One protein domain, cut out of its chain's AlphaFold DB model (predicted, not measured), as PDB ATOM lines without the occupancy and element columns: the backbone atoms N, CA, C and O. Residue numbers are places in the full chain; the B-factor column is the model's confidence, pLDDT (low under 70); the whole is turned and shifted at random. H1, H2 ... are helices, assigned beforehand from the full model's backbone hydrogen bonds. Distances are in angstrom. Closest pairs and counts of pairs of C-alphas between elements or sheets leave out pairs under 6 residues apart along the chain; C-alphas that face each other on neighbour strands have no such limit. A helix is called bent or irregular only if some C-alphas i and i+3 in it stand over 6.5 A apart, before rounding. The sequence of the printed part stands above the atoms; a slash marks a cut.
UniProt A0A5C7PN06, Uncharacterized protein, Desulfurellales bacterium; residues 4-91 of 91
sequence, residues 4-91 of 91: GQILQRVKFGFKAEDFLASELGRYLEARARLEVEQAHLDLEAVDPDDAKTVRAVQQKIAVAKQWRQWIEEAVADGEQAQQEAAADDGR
ATOM      1  N   GLY A   4     148.351 -25.076 228.154       88.75
ATOM      2  CA  GLY A   4     147.114 -25.255 227.401       88.75
ATOM      3  C   GLY A   4     147.333 -25.371 225.889       88.75
ATOM      4  O   GLY A   4     146.635 -26.147 225.244       88.75
ATOM      5  N   GLN A   5     148.298 -24.647 225.313       91.75
ATOM      6  CA  GLN A   5     148.636 -24.752 223.887       91.75
ATOM      7  C   GLN A   5     149.347 -26.074 223.571       91.75
ATOM      8  O   GLN A   5     149.017 -26.705 222.567       91.75
ATOM      9  N   ILE A   6     150.264 -26.516 224.435       92.06
ATOM     10  CA  ILE A   6     150.977 -27.794 224.280       92.06
ATOM     11  C   ILE A   6     149.979 -28.956 224.325       92.06
ATOM     12  O   ILE A   6     149.946 -29.786 223.418       92.06
ATOM     13  N   LEU A   7     149.066 -28.956 225.300       94.44
ATOM     14  CA  LEU A   7     148.042 -29.994 225.416       94.44
ATOM     15  C   LEU A   7     147.094 -30.039 224.204       94.44
ATOM     16  O   LEU A   7     146.624 -31.114 223.828       94.44
ATOM     17  N   GLN A   8     146.782 -28.893 223.590       96.50
ATOM     18  CA  GLN A   8     145.967 -28.866 222.370       96.50
ATOM     19  C   GLN A   8     146.704 -29.471 221.173       96.50
ATOM     20  O   GLN A   8     146.080 -30.223 220.426       96.50
ATOM     21  N   ARG A   9     148.007 -29.204 221.019       97.25
ATOM     22  CA  ARG A   9     148.840 -29.817 219.967       97.25
ATOM     23  C   ARG A   9     148.904 -31.335 220.123       97.25
ATOM     24  O   ARG A   9     148.582 -32.046 219.177       97.25
ATOM     25  N   VAL A  10     149.155 -31.829 221.339       97.75
ATOM     26  CA  VAL A  10     149.122 -33.273 221.656       97.75
ATOM     27  C   VAL A  10     147.783 -33.899 221.256       97.75
ATOM     28  O   VAL A  10     147.732 -34.879 220.515       97.75
ATOM     29  N   LYS A  11     146.666 -33.302 221.695       97.88
ATOM     30  CA  LYS A  11     145.319 -33.792 221.357       97.88
ATOM     31  C   LYS A  11     145.045 -33.774 219.857       97.88
ATOM     32  O   LYS A  11     144.287 -34.613 219.376       97.88
ATOM     33  N   PHE A  12     145.578 -32.793 219.134       98.00
ATOM     34  CA  PHE A  12     145.396 -32.697 217.693       98.00
ATOM     35  C   PHE A  12     146.179 -33.784 216.951       98.00
ATOM     36  O   PHE A  12     145.597 -34.425 216.080       98.00
ATOM     37  N   GLY A  13     147.425 -34.062 217.351       98.31
ATOM     38  CA  GLY A  13     148.213 -35.161 216.784       98.31
ATOM     39  C   GLY A  13     147.537 -36.520 216.946       98.31
ATOM     40  O   GLY A  13     147.375 -37.234 215.960       98.31
ATOM     41  N   PHE A  14     147.003 -36.832 218.134       98.25
ATOM     42  CA  PHE A  14     146.239 -38.075 218.328       98.25
ATOM     43  C   PHE A  14     144.990 -38.151 217.445       98.25
ATOM     44  O   PHE A  14     144.694 -39.195 216.878       98.25
ATOM     45  N   LYS A  15     144.273 -37.037 217.251       98.44
ATOM     46  CA  LYS A  15     143.130 -37.009 216.322       98.44
ATOM     47  C   LYS A  15     143.551 -37.235 214.871       98.44
ATOM     48  O   LYS A  15     142.787 -37.827 214.112       98.44
ATOM     49  N   ALA A  16     144.717 -36.729 214.472       98.44
ATOM     50  CA  ALA A  16     145.272 -36.951 213.142       98.44
ATOM     51  C   ALA A  16     145.640 -38.432 212.942       98.44
ATOM     52  O   ALA A  16     145.292 -39.012 211.913       98.44
ATOM     53  N   GLU A  17     146.244 -39.063 213.950       98.19
ATOM     54  CA  GLU A  17     146.554 -40.497 213.953       98.19
ATOM     55  C   GLU A  17     145.277 -41.354 213.891       98.19
ATOM     56  O   GLU A  17     145.136 -42.196 212.999       98.19
ATOM     57  N   ASP A  18     144.294 -41.067 214.751       98.50
ATOM     58  CA  ASP A  18     142.980 -41.722 214.754       98.50
ATOM     59  C   ASP A  18     142.278 -41.581 213.398       98.50
ATOM     60  O   ASP A  18     141.661 -42.523 212.893       98.50
ATOM     61  N   PHE A  19     142.377 -40.404 212.773       98.50
ATOM     62  CA  PHE A  19     141.827 -40.169 211.446       98.50
ATOM     63  C   PHE A  19     142.501 -41.054 210.392       98.50
ATOM     64  O   PHE A  19     141.782 -41.698 209.625       98.50
ATOM     65  N   LEU A  20     143.835 -41.150 210.366       98.00
ATOM     66  CA  LEU A  20     144.550 -42.044 209.442       98.00
ATOM     67  C   LEU A  20     144.165 -43.514 209.656       98.00
ATOM     68  O   LEU A  20     144.009 -44.261 208.687       98.00
ATOM     69  N   ALA A  21     143.962 -43.917 210.912       97.94
ATOM     70  CA  ALA A  21     143.527 -45.258 211.288       97.94
ATOM     71  C   ALA A  21     142.018 -45.500 211.096       97.94
ATOM     72  O   ALA A  21     141.552 -46.635 211.230       97.94
ATOM     73  N   SER A  22     141.228 -44.478 210.773       98.62
ATOM     74  CA  SER A  22     139.790 -44.621 210.546       98.62
ATOM     75  C   SER A  22     139.479 -45.280 209.198       98.62
ATOM     76  O   SER A  22     140.321 -45.385 208.304       98.62
ATOM     77  N   GLU A  23     138.232 -45.719 209.018       98.62
ATOM     78  CA  GLU A  23     137.752 -46.204 207.718       98.62
ATOM     79  C   GLU A  23     137.880 -45.136 206.624       98.62
ATOM     80  O   GLU A  23     138.334 -45.434 205.520       98.62
ATOM     81  N   LEU A  24     137.563 -43.880 206.954       98.00
ATOM     82  CA  LEU A  24     137.662 -42.758 206.026       98.00
ATOM     83  C   LEU A  24     139.119 -42.460 205.642       98.00
ATOM     84  O   LEU A  24     139.408 -42.270 204.462       98.00
ATOM     85  N   GLY A  25     140.035 -42.458 206.614       98.06
ATOM     86  CA  GLY A  25     141.465 -42.257 206.362       98.06
ATOM     87  C   GLY A  25     142.048 -43.345 205.464       98.06
ATOM     88  O   GLY A  25     142.685 -43.039 204.456       98.06
ATOM     89  N   ARG A  26     141.742 -44.617 205.752       98.25
ATOM     90  CA  ARG A  26     142.144 -45.750 204.900       98.25
ATOM     91  C   ARG A  26     141.559 -45.672 203.492       98.25
ATOM     92  O   ARG A  26     142.249 -46.015 202.535       98.25
ATOM     93  N   TYR A  27     140.310 -45.232 203.352       98.19
ATOM     94  CA  TYR A  27     139.692 -45.028 202.043       98.19
ATOM     95  C   TYR A  27     140.425 -43.952 201.228       98.19
ATOM     96  O   TYR A  27     140.725 -44.173 200.054       98.19
ATOM     97  N   LEU A  28     140.758 -42.812 201.843       97.88
ATOM     98  CA  LEU A  28     141.500 -41.737 201.174       97.88
ATOM     99  C   LEU A  28     142.923 -42.169 200.805       97.88
ATOM    100  O   LEU A  28     143.372 -41.872 199.702       97.88
ATOM    101  N   GLU A  29     143.592 -42.931 201.670       97.75
ATOM    102  CA  GLU A  29     144.895 -43.551 201.393       97.75
ATOM    103  C   GLU A  29     144.840 -44.493 200.188       97.75
ATOM    104  O   GLU A  29     145.640 -44.364 199.261       97.75
ATOM    105  N   ALA A  30     143.871 -45.409 200.159       97.88
ATOM    106  CA  ALA A  30     143.702 -46.326 199.037       97.88
ATOM    107  C   ALA A  30     143.428 -45.570 197.730       97.88
ATOM    108  O   ALA A  30     144.015 -45.880 196.694       97.88
ATOM    109  N   ARG A  31     142.580 -44.538 197.780       97.44
ATOM    110  CA  ARG A  31     142.284 -43.698 196.619       97.44
ATOM    111  C   ARG A  31     143.517 -42.948 196.120       97.44
ATOM    112  O   ARG A  31     143.805 -42.997 194.929       97.44
ATOM    113  N   ALA A  32     144.246 -42.282 197.012       97.56
ATOM    114  CA  ALA A  32     145.458 -41.552 196.660       97.56
ATOM    115  C   ALA A  32     146.513 -42.475 196.041       97.56
ATOM    116  O   ALA A  32     147.150 -42.109 195.055       97.56
ATOM    117  N   ARG A  33     146.653 -43.697 196.568       97.44
ATOM    118  CA  ARG A  33     147.546 -44.715 196.007       97.44
ATOM    119  C   ARG A  33     147.177 -45.081 194.573       97.44
ATOM    120  O   ARG A  33     148.050 -45.047 193.716       97.44
ATOM    121  N   LEU A  34     145.899 -45.355 194.305       97.81
ATOM    122  CA  LEU A  34     145.422 -45.656 192.951       97.81
ATOM    123  C   LEU A  34     145.660 -44.486 191.987       97.81
ATOM    124  O   LEU A  34     146.089 -44.694 190.856       97.81
ATOM    125  N   GLU A  35     145.415 -43.250 192.432       97.19
ATOM    126  CA  GLU A  35     145.660 -42.052 191.618       97.19
ATOM    127  C   GLU A  35     147.156 -41.876 191.297       97.19
ATOM    128  O   GLU A  35     147.508 -41.524 190.170       97.19
ATOM    129  N   VAL A  36     148.044 -42.165 192.254       97.81
ATOM    130  CA  VAL A  36     149.502 -42.136 192.056       97.81
ATOM    131  C   VAL A  36     149.964 -43.252 191.120       97.81
ATOM    132  O   VAL A  36     150.744 -42.983 190.212       97.81
ATOM    133  N   GLU A  37     149.486 -44.483 191.312       98.00
ATOM    134  CA  GLU A  37     149.809 -45.626 190.450       98.00
ATOM    135  C   GLU A  37     149.392 -45.356 189.000       98.00
ATOM    136  O   GLU A  37     150.207 -45.494 188.089       98.00
ATOM    137  N   GLN A  38     148.166 -44.872 188.784       97.44
ATOM    138  CA  GLN A  38     147.697 -44.516 187.446       97.44
ATOM    139  C   GLN A  38     148.528 -43.384 186.833       97.44
ATOM    140  O   GLN A  38     148.901 -43.456 185.666       97.44
ATOM    141  N   ALA A  39     148.868 -42.352 187.608       97.62
ATOM    142  CA  ALA A  39     149.695 -41.260 187.109       97.62
ATOM    143  C   ALA A  39     151.134 -41.704 186.780       97.62
ATOM    144  O   ALA A  39     151.754 -41.141 185.882       97.62
ATOM    145  N   HIS A  40     151.675 -42.719 187.459       97.75
ATOM    146  CA  HIS A  40     152.956 -43.314 187.072       97.75
ATOM    147  C   HIS A  40     152.866 -44.030 185.720       97.75
ATOM    148  O   HIS A  40     153.723 -43.795 184.872       97.75
ATOM    149  N   LEU A  41     151.804 -44.804 185.477       97.94
ATOM    150  CA  LEU A  41     151.562 -45.419 184.166       97.94
ATOM    151  C   LEU A  41     151.392 -44.364 183.061       97.94
ATOM    152  O   LEU A  41     151.941 -44.507 181.970       97.94
ATOM    153  N   ASP A  42     150.687 -43.267 183.351       97.19
ATOM    154  CA  ASP A  42     150.538 -42.148 182.415       97.19
ATOM    155  C   ASP A  42     151.904 -41.506 182.080       97.19
ATOM    156  O   ASP A  42     152.146 -41.116 180.938       97.19
ATOM    157  N   LEU A  43     152.809 -41.412 183.063       96.38
ATOM    158  CA  LEU A  43     154.182 -40.918 182.886       96.38
ATOM    159  C   LEU A  43     155.062 -41.864 182.061       96.38
ATOM    160  O   LEU A  43     155.967 -41.390 181.384       96.38
ATOM    161  N   GLU A  44     154.824 -43.173 182.109       96.94
ATOM    162  CA  GLU A  44     155.548 -44.147 181.279       96.94
ATOM    163  C   GLU A  44     155.147 -44.058 179.800       96.94
ATOM    164  O   GLU A  44     155.949 -44.368 178.920       96.94
ATOM    165  N   ALA A  45     153.913 -43.630 179.523       96.75
ATOM    166  CA  ALA A  45     153.362 -43.545 178.173       96.75
ATOM    167  C   ALA A  45     153.508 -42.161 177.514       96.75
ATOM    168  O   ALA A  45     153.335 -42.049 176.298       96.75
ATOM    169  N   VAL A  46     153.771 -41.102 178.289       97.38
ATOM    170  CA  VAL A  46     153.875 -39.734 177.761       97.38
ATOM    171  C   VAL A  46     155.168 -39.540 176.965       97.38
ATOM    172  O   VAL A  46     156.226 -40.041 177.337       97.38
ATOM    173  N   ASP A  47     155.088 -38.764 175.883       97.50
ATOM    174  CA  ASP A  47     156.276 -38.275 175.184       97.50
ATOM    175  C   ASP A  47     157.128 -37.424 176.151       97.50
ATOM    176  O   ASP A  47     156.617 -36.431 176.687       97.50
ATOM    177  N   PRO A  48     158.405 -37.778 176.400       96.75
ATOM    178  CA  PRO A  48     159.265 -37.018 177.302       96.75
ATOM    179  C   PRO A  48     159.510 -35.575 176.838       96.75
ATOM    180  O   PRO A  48     159.787 -34.717 177.682       96.75
ATOM    181  N   ASP A  49     159.371 -35.282 175.542       98.25
ATOM    182  CA  ASP A  49     159.528 -33.929 175.000       98.25
ATOM    183  C   ASP A  49     158.245 -33.081 175.151       98.25
ATOM    184  O   ASP A  49     158.291 -31.848 175.055       98.25
ATOM    185  N   ASP A  50     157.101 -33.690 175.497       97.94
ATOM    186  CA  ASP A  50     155.884 -32.968 175.885       97.94
ATOM    187  C   ASP A  50     155.942 -32.526 177.357       97.94
ATOM    188  O   ASP A  50     155.230 -32.999 178.253       97.94
ATOM    189  N   ALA A  51     156.774 -31.516 177.606       97.75
ATOM    190  CA  ALA A  51     156.975 -30.934 178.930       97.75
ATOM    191  C   ALA A  51     155.686 -30.384 179.577       97.75
ATOM    192  O   ALA A  51     155.642 -30.154 180.790       97.75
ATOM    193  N   LYS A  52     154.630 -30.099 178.803       98.06
ATOM    194  CA  LYS A  52     153.349 -29.651 179.366       98.06
ATOM    195  C   LYS A  52     152.606 -30.834 179.975       98.06
ATOM    196  O   LYS A  52     152.161 -30.729 181.120       98.06
ATOM    197  N   THR A  53     152.500 -31.934 179.239       97.69
ATOM    198  CA  THR A  53     151.804 -33.134 179.709       97.69
ATOM    199  C   THR A  53     152.569 -33.803 180.847       97.69
ATOM    200  O   THR A  53     151.962 -34.096 181.877       97.69
ATOM    201  N   VAL A  54     153.901 -33.903 180.754       98.25
ATOM    202  CA  VAL A  54     154.758 -34.409 181.846       98.25
ATOM    203  C   VAL A  54     154.494 -33.660 183.158       98.25
ATOM    204  O   VAL A  54     154.194 -34.278 184.181       98.25
ATOM    205  N   ARG A  55     154.526 -32.318 183.137       98.25
ATOM    206  CA  ARG A  55     154.263 -31.500 184.335       98.25
ATOM    207  C   ARG A  55     152.855 -31.696 184.883       98.25
ATOM    208  O   ARG A  55     152.673 -31.714 186.098       98.25
ATOM    209  N   ALA A  56     151.858 -31.841 184.013       97.81
ATOM    210  CA  ALA A  56     150.485 -32.074 184.443       97.81
ATOM    211  C   ALA A  56     150.346 -33.409 185.190       97.81
ATOM    212  O   ALA A  56     149.689 -33.457 186.229       97.81
ATOM    213  N   VAL A  57     150.989 -34.476 184.705       97.75
ATOM    214  CA  VAL A  57     150.977 -35.786 185.375       97.75
ATOM    215  C   VAL A  57     151.745 -35.737 186.700       97.75
ATOM    216  O   VAL A  57     151.228 -36.177 187.726       97.75
ATOM    217  N   GLN A  58     152.923 -35.109 186.728       97.88
ATOM    218  CA  GLN A  58     153.694 -34.911 187.963       97.88
ATOM    219  C   GLN A  58     152.910 -34.121 189.024       97.88
ATOM    220  O   GLN A  58     152.933 -34.478 190.204       97.88
ATOM    221  N   GLN A  59     152.159 -33.093 188.617       97.06
ATOM    222  CA  GLN A  59     151.313 -32.323 189.529       97.06
ATOM    223  C   GLN A  59     150.195 -33.178 190.139       97.06
ATOM    224  O   GLN A  59     149.903 -33.029 191.325       97.06
ATOM    225  N   LYS A  60     149.584 -34.089 189.368       95.88
ATOM    226  CA  LYS A  60     148.576 -35.022 189.905       95.88
ATOM    227  C   LYS A  60     149.169 -35.891 191.015       95.88
ATOM    228  O   LYS A  60     148.562 -36.004 192.076       95.88
ATOM    229  N   ILE A  61     150.376 -36.429 190.804       97.00
ATOM    230  CA  ILE A  61     151.093 -37.224 191.816       97.00
ATOM    231  C   ILE A  61     151.346 -36.392 193.076       97.00
ATOM    232  O   ILE A  61     151.103 -36.871 194.183       97.00
ATOM    233  N   ALA A  62     151.821 -35.153 192.918       96.75
ATOM    234  CA  ALA A  62     152.093 -34.268 194.047       96.75
ATOM    235  C   ALA A  62     150.824 -34.007 194.873       96.75
ATOM    236  O   ALA A  62     150.830 -34.202 196.084       96.75
ATOM    237  N   VAL A  63     149.716 -33.648 194.218       95.19
ATOM    238  CA  VAL A  63     148.436 -33.376 194.890       95.19
ATOM    239  C   VAL A  63     147.904 -34.612 195.618       95.19
ATOM    240  O   VAL A  63     147.495 -34.501 196.773       95.19
ATOM    241  N   ALA A  64     147.956 -35.791 194.989       94.94
ATOM    242  CA  ALA A  64     147.483 -37.034 195.597       94.94
ATOM    243  C   ALA A  64     148.269 -37.411 196.866       94.94
ATOM    244  O   ALA A  64     147.699 -37.973 197.798       94.94
ATOM    245  N   LYS A  65     149.560 -37.062 196.942       95.25
ATOM    246  CA  LYS A  65     150.408 -37.301 198.124       95.25
ATOM    247  C   LYS A  65     150.282 -36.215 199.194       95.25
ATOM    248  O   LYS A  65     150.491 -36.485 200.374       95.25
ATOM    249  N   GLN A  66     149.927 -34.996 198.797       96.94
ATOM    250  CA  GLN A  66     150.033 -33.818 199.654       96.94
ATOM    251  C   GLN A  66     149.144 -33.882 200.902       96.94
ATOM    252  O   GLN A  66     149.574 -33.474 201.981       96.94
ATOM    253  N   TRP A  67     147.917 -34.393 200.776       94.62
ATOM    254  CA  TRP A  67     147.008 -34.478 201.921       94.62
ATOM    255  C   TRP A  67     147.574 -35.393 203.011       94.62
ATOM    256  O   TRP A  67     147.490 -35.058 204.187       94.62
ATOM    257  N   ARG A  68     148.183 -36.523 202.619       95.25
ATOM    258  CA  ARG A  68     148.754 -37.502 203.545       95.25
ATOM    259  C   ARG A  68     149.900 -36.875 204.329       95.25
ATOM    260  O   ARG A  68     149.917 -36.977 205.551       95.25
ATOM    261  N   GLN A  69     150.767 -36.149 203.626       97.00
ATOM    262  CA  GLN A  69     151.857 -35.395 204.233       97.00
ATOM    263  C   GLN A  69     151.346 -34.397 205.286       97.00
ATOM    264  O   GLN A  69     151.879 -34.364 206.388       97.00
ATOM    265  N   TRP A  70     150.290 -33.626 205.001       97.69
ATOM    266  CA  TRP A  70     149.748 -32.662 205.974       97.69
ATOM    267  C   TRP A  70     149.235 -33.317 207.259       97.69
ATOM    268  O   TRP A  70     149.339 -32.736 208.338       97.69
ATOM    269  N   ILE A  71     148.662 -34.517 207.159       98.00
ATOM    270  CA  ILE A  71     148.184 -35.242 208.338       98.00
ATOM    271  C   ILE A  71     149.356 -35.846 209.117       98.00
ATOM    272  O   ILE A  71     149.354 -35.795 210.341       98.00
ATOM    273  N   GLU A  72     150.380 -36.359 208.436       97.56
ATOM    274  CA  GLU A  72     151.602 -36.855 209.084       97.56
ATOM    275  C   GLU A  72     152.368 -35.738 209.804       97.56
ATOM    276  O   GLU A  72     152.834 -35.937 210.923       97.56
ATOM    277  N   GLU A  73     152.422 -34.537 209.224       98.25
ATOM    278  CA  GLU A  73     152.973 -33.345 209.881       98.25
ATOM    279  C   GLU A  73     152.197 -32.993 211.161       98.25
ATOM    280  O   GLU A  73     152.801 -32.643 212.173       98.25
ATOM    281  N   ALA A  74     150.867 -33.137 211.155       98.38
ATOM    282  CA  ALA A  74     150.045 -32.927 212.345       98.38
ATOM    283  C   ALA A  74     150.285 -33.985 213.437       98.38
ATOM    284  O   ALA A  74     150.271 -33.646 214.622       98.38
ATOM    285  N   VAL A  75     150.513 -35.247 213.054       98.50
ATOM    286  CA  VAL A  75     150.900 -36.314 213.992       98.50
ATOM    287  C   VAL A  75     152.256 -35.989 214.619       98.50
ATOM    288  O   VAL A  75     152.357 -35.931 215.844       98.50
ATOM    289  N   ALA A  76     153.260 -35.677 213.797       98.12
ATOM    290  CA  ALA A  76     154.606 -35.341 214.258       98.12
ATOM    291  C   ALA A  76     154.622 -34.112 215.189       98.12
ATOM    292  O   ALA A  76     155.319 -34.116 216.204       98.12
ATOM    293  N   ASP A  77     153.819 -33.080 214.898       97.94
ATOM    294  CA  ASP A  77     153.680 -31.913 215.781       97.94
ATOM    295  C   ASP A  77     153.110 -32.291 217.159       97.94
ATOM    296  O   ASP A  77     153.554 -31.774 218.188       97.94
ATOM    297  N   GLY A  78     152.154 -33.224 217.199       97.81
ATOM    298  CA  GLY A  78     151.594 -33.742 218.446       97.81
ATOM    299  C   GLY A  78     152.585 -34.583 219.250       97.81
ATOM    300  O   GLY A  78     152.680 -34.403 220.465       97.81
ATOM    301  N   GLU A  79     153.356 -35.447 218.586       97.69
ATOM    302  CA  GLU A  79     154.434 -36.225 219.213       97.69
ATOM    303  C   GLU A  79     155.505 -35.307 219.813       97.69
ATOM    304  O   GLU A  79     155.936 -35.501 220.954       97.69
ATOM    305  N   GLN A  80     155.896 -34.260 219.082       97.12
ATOM    306  CA  GLN A  80     156.824 -33.252 219.582       97.12
ATOM    307  C   GLN A  80     156.243 -32.524 220.803       97.12
ATOM    308  O   GLN A  80     156.923 -32.382 221.820       97.12
ATOM    309  N   ALA A  81     154.978 -32.104 220.749       96.38
ATOM    310  CA  ALA A  81     154.319 -31.453 221.880       96.38
ATOM    311  C   ALA A  81     154.234 -32.368 223.118       96.38
ATOM    312  O   ALA A  81     154.323 -31.891 224.249       96.38
ATOM    313  N   GLN A  82     154.108 -33.684 222.932       95.31
ATOM    314  CA  GLN A  82     154.102 -34.644 224.036       95.31
ATOM    315  C   GLN A  82     155.476 -34.727 224.711       95.31
ATOM    316  O   GLN A  82     155.557 -34.774 225.939       95.31
ATOM    317  N   GLN A  83     156.552 -34.706 223.922       94.88
ATOM    318  CA  GLN A  83     157.921 -34.653 224.441       94.88
ATOM    319  C   GLN A  83     158.180 -33.345 225.202       94.88
ATOM    320  O   GLN A  83     158.785 -33.371 226.273       94.88
ATOM    321  N   GLU A  84     157.682 -32.216 224.686       93.12
ATOM    322  CA  GLU A  84     157.761 -30.907 225.348       93.12
ATOM    323  C   GLU A  84     157.050 -30.918 226.711       93.12
ATOM    324  O   GLU A  84     157.635 -30.473 227.696       93.12
ATOM    325  N   ALA A  85     155.834 -31.477 226.791       91.19
ATOM    326  CA  ALA A  85     155.082 -31.594 228.044       91.19
ATOM    327  C   ALA A  85     155.809 -32.467 229.082       91.19
ATOM    328  O   ALA A  85     155.980 -32.065 230.229       91.19
ATOM    329  N   ALA A  86     156.304 -33.639 228.667       90.12
ATOM    330  CA  ALA A  86     157.007 -34.559 229.561       90.12
ATOM    331  C   ALA A  86     158.324 -33.977 230.109       90.12
ATOM    332  O   ALA A  86     158.722 -34.285 231.231       90.12
ATOM    333  N   ALA A  87     159.012 -33.140 229.325       87.62
ATOM    334  CA  ALA A  87     160.236 -32.468 229.752       87.62
ATOM    335  C   ALA A  87     159.986 -31.317 230.742       87.62
ATOM    336  O   ALA A  87     160.909 -30.936 231.467       87.62
ATOM    337  N   ASP A  88     158.779 -30.747 230.755       79.69
ATOM    338  CA  ASP A  88     158.389 -29.678 231.678       79.69
ATOM    339  C   ASP A  88     157.883 -30.242 233.014       79.69
ATOM    340  O   ASP A  88     158.303 -29.762 234.063       79.69
ATOM    341  N   ASP A  89     157.118 -31.342 232.984       73.44
ATOM    342  CA  ASP A  89     156.667 -32.082 234.179       73.44
ATOM    343  C   ASP A  89     157.830 -32.677 235.006       73.44
ATOM    344  O   ASP A  89     157.661 -33.035 236.173       73.44
ATOM    345  N   GLY A  90     159.013 -32.824 234.399       61.97
ATOM    346  CA  GLY A  90     160.226 -33.344 235.035       61.97
ATOM    347  C   GLY A  90     161.140 -32.295 235.686       61.97
ATOM    348  O   GLY A  90     162.209 -32.681 236.171       61.97
ATOM    349  N   ARG A  91     160.784 -31.001 235.668       55.25
ATOM    350  CA  ARG A  91     161.509 -29.922 236.373       55.25
ATOM    351  C   ARG A  91     160.857 -29.568 237.705       55.25
ATOM    352  O   ARG A  91     161.628 -29.159 238.604       55.25
TER     353      ARG A  91
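This is residues 4 to 91 of the 91 residues of an uncharacterized protein of Desulfurellales bacterium (UniProt A0A5C7PN06). One long bent helix, H3, runs the length of the model, and two shorter helices, H1 and H2, make a wide V along it, joined at a corner by the single residue 22. H2 folds back with the arm H3a as a helical hairpin, and H1 crosses the other arm, H3b, at one end of the rod; residues 86 to 91 stick out beyond that crossing. The printed part has 88 residues with three named helices in the order H1, H2, H3 and no named strand; its class is all helix. It is only just extended, close to loose, with a radius of gyration of the C-alphas of 18.5 A, and its spans of 62 by 27 by 15 A only just make a rod.

Start with H3, residues 51 to 89, which by its hydrogen bonds was assigned as one helix but is bent: C-alphas 64 and 67 are 6.8 A apart. Its arms, H3a of residues 51 to 64 and H3b of residues 67 to 89, stand at a steep tilt of 43 degrees. Look next at H1, residues 4 to 21, which touches H3b, with the C-alphas of Gly 13 and Gly 78 the closest at 4.0 A; the two run opposite ways at a steep tilt of 41 degrees. H1 and H3a are apart. H2, residues 23 to 45, touches H3a, and the closest C-alphas are those of Ala 32 and Ala 64, 5.1 A apart. This hairpin runs opposite ways at a shallow tilt of 16 degrees. H1 and H2 are close but not clearly touching, at a steep tilt of 66 degrees, with the C-alphas of Phe 19 and Gly 25 the closest at 5.5 A. In H1, H2, H3a and H3b every O i to N i+4 pair is within hydrogen-bond range.

Find C-alpha 51 at (156.975, -30.934, 178.930); from there H3a runs 20.1 A to C-alpha 64. Pick up H3b at C-alpha 67 and follow it for 33.8 A to C-alpha 89 at (156.667, -32.082, 234.179). H1 begins at C-alpha 4, at (147.114, -25.255, 227.401), and measures 25.9 A to C-alpha 21. H2 covers 33.5 A from C-alpha 23 to C-alpha 45.

The two C-alphas farthest apart are those of Asp 47 and Arg 91, at 62.0 A. Residues 47 to 52 stand free, as do residues 86 to 91, of which 86 to 89 belong to H3. Both links, H1 to H2 and H2 to H3, are tight, and the printed part has no cut. The mean pLDDT of the printed part is 95.5; look at residues 90 to 91 for the two under 70.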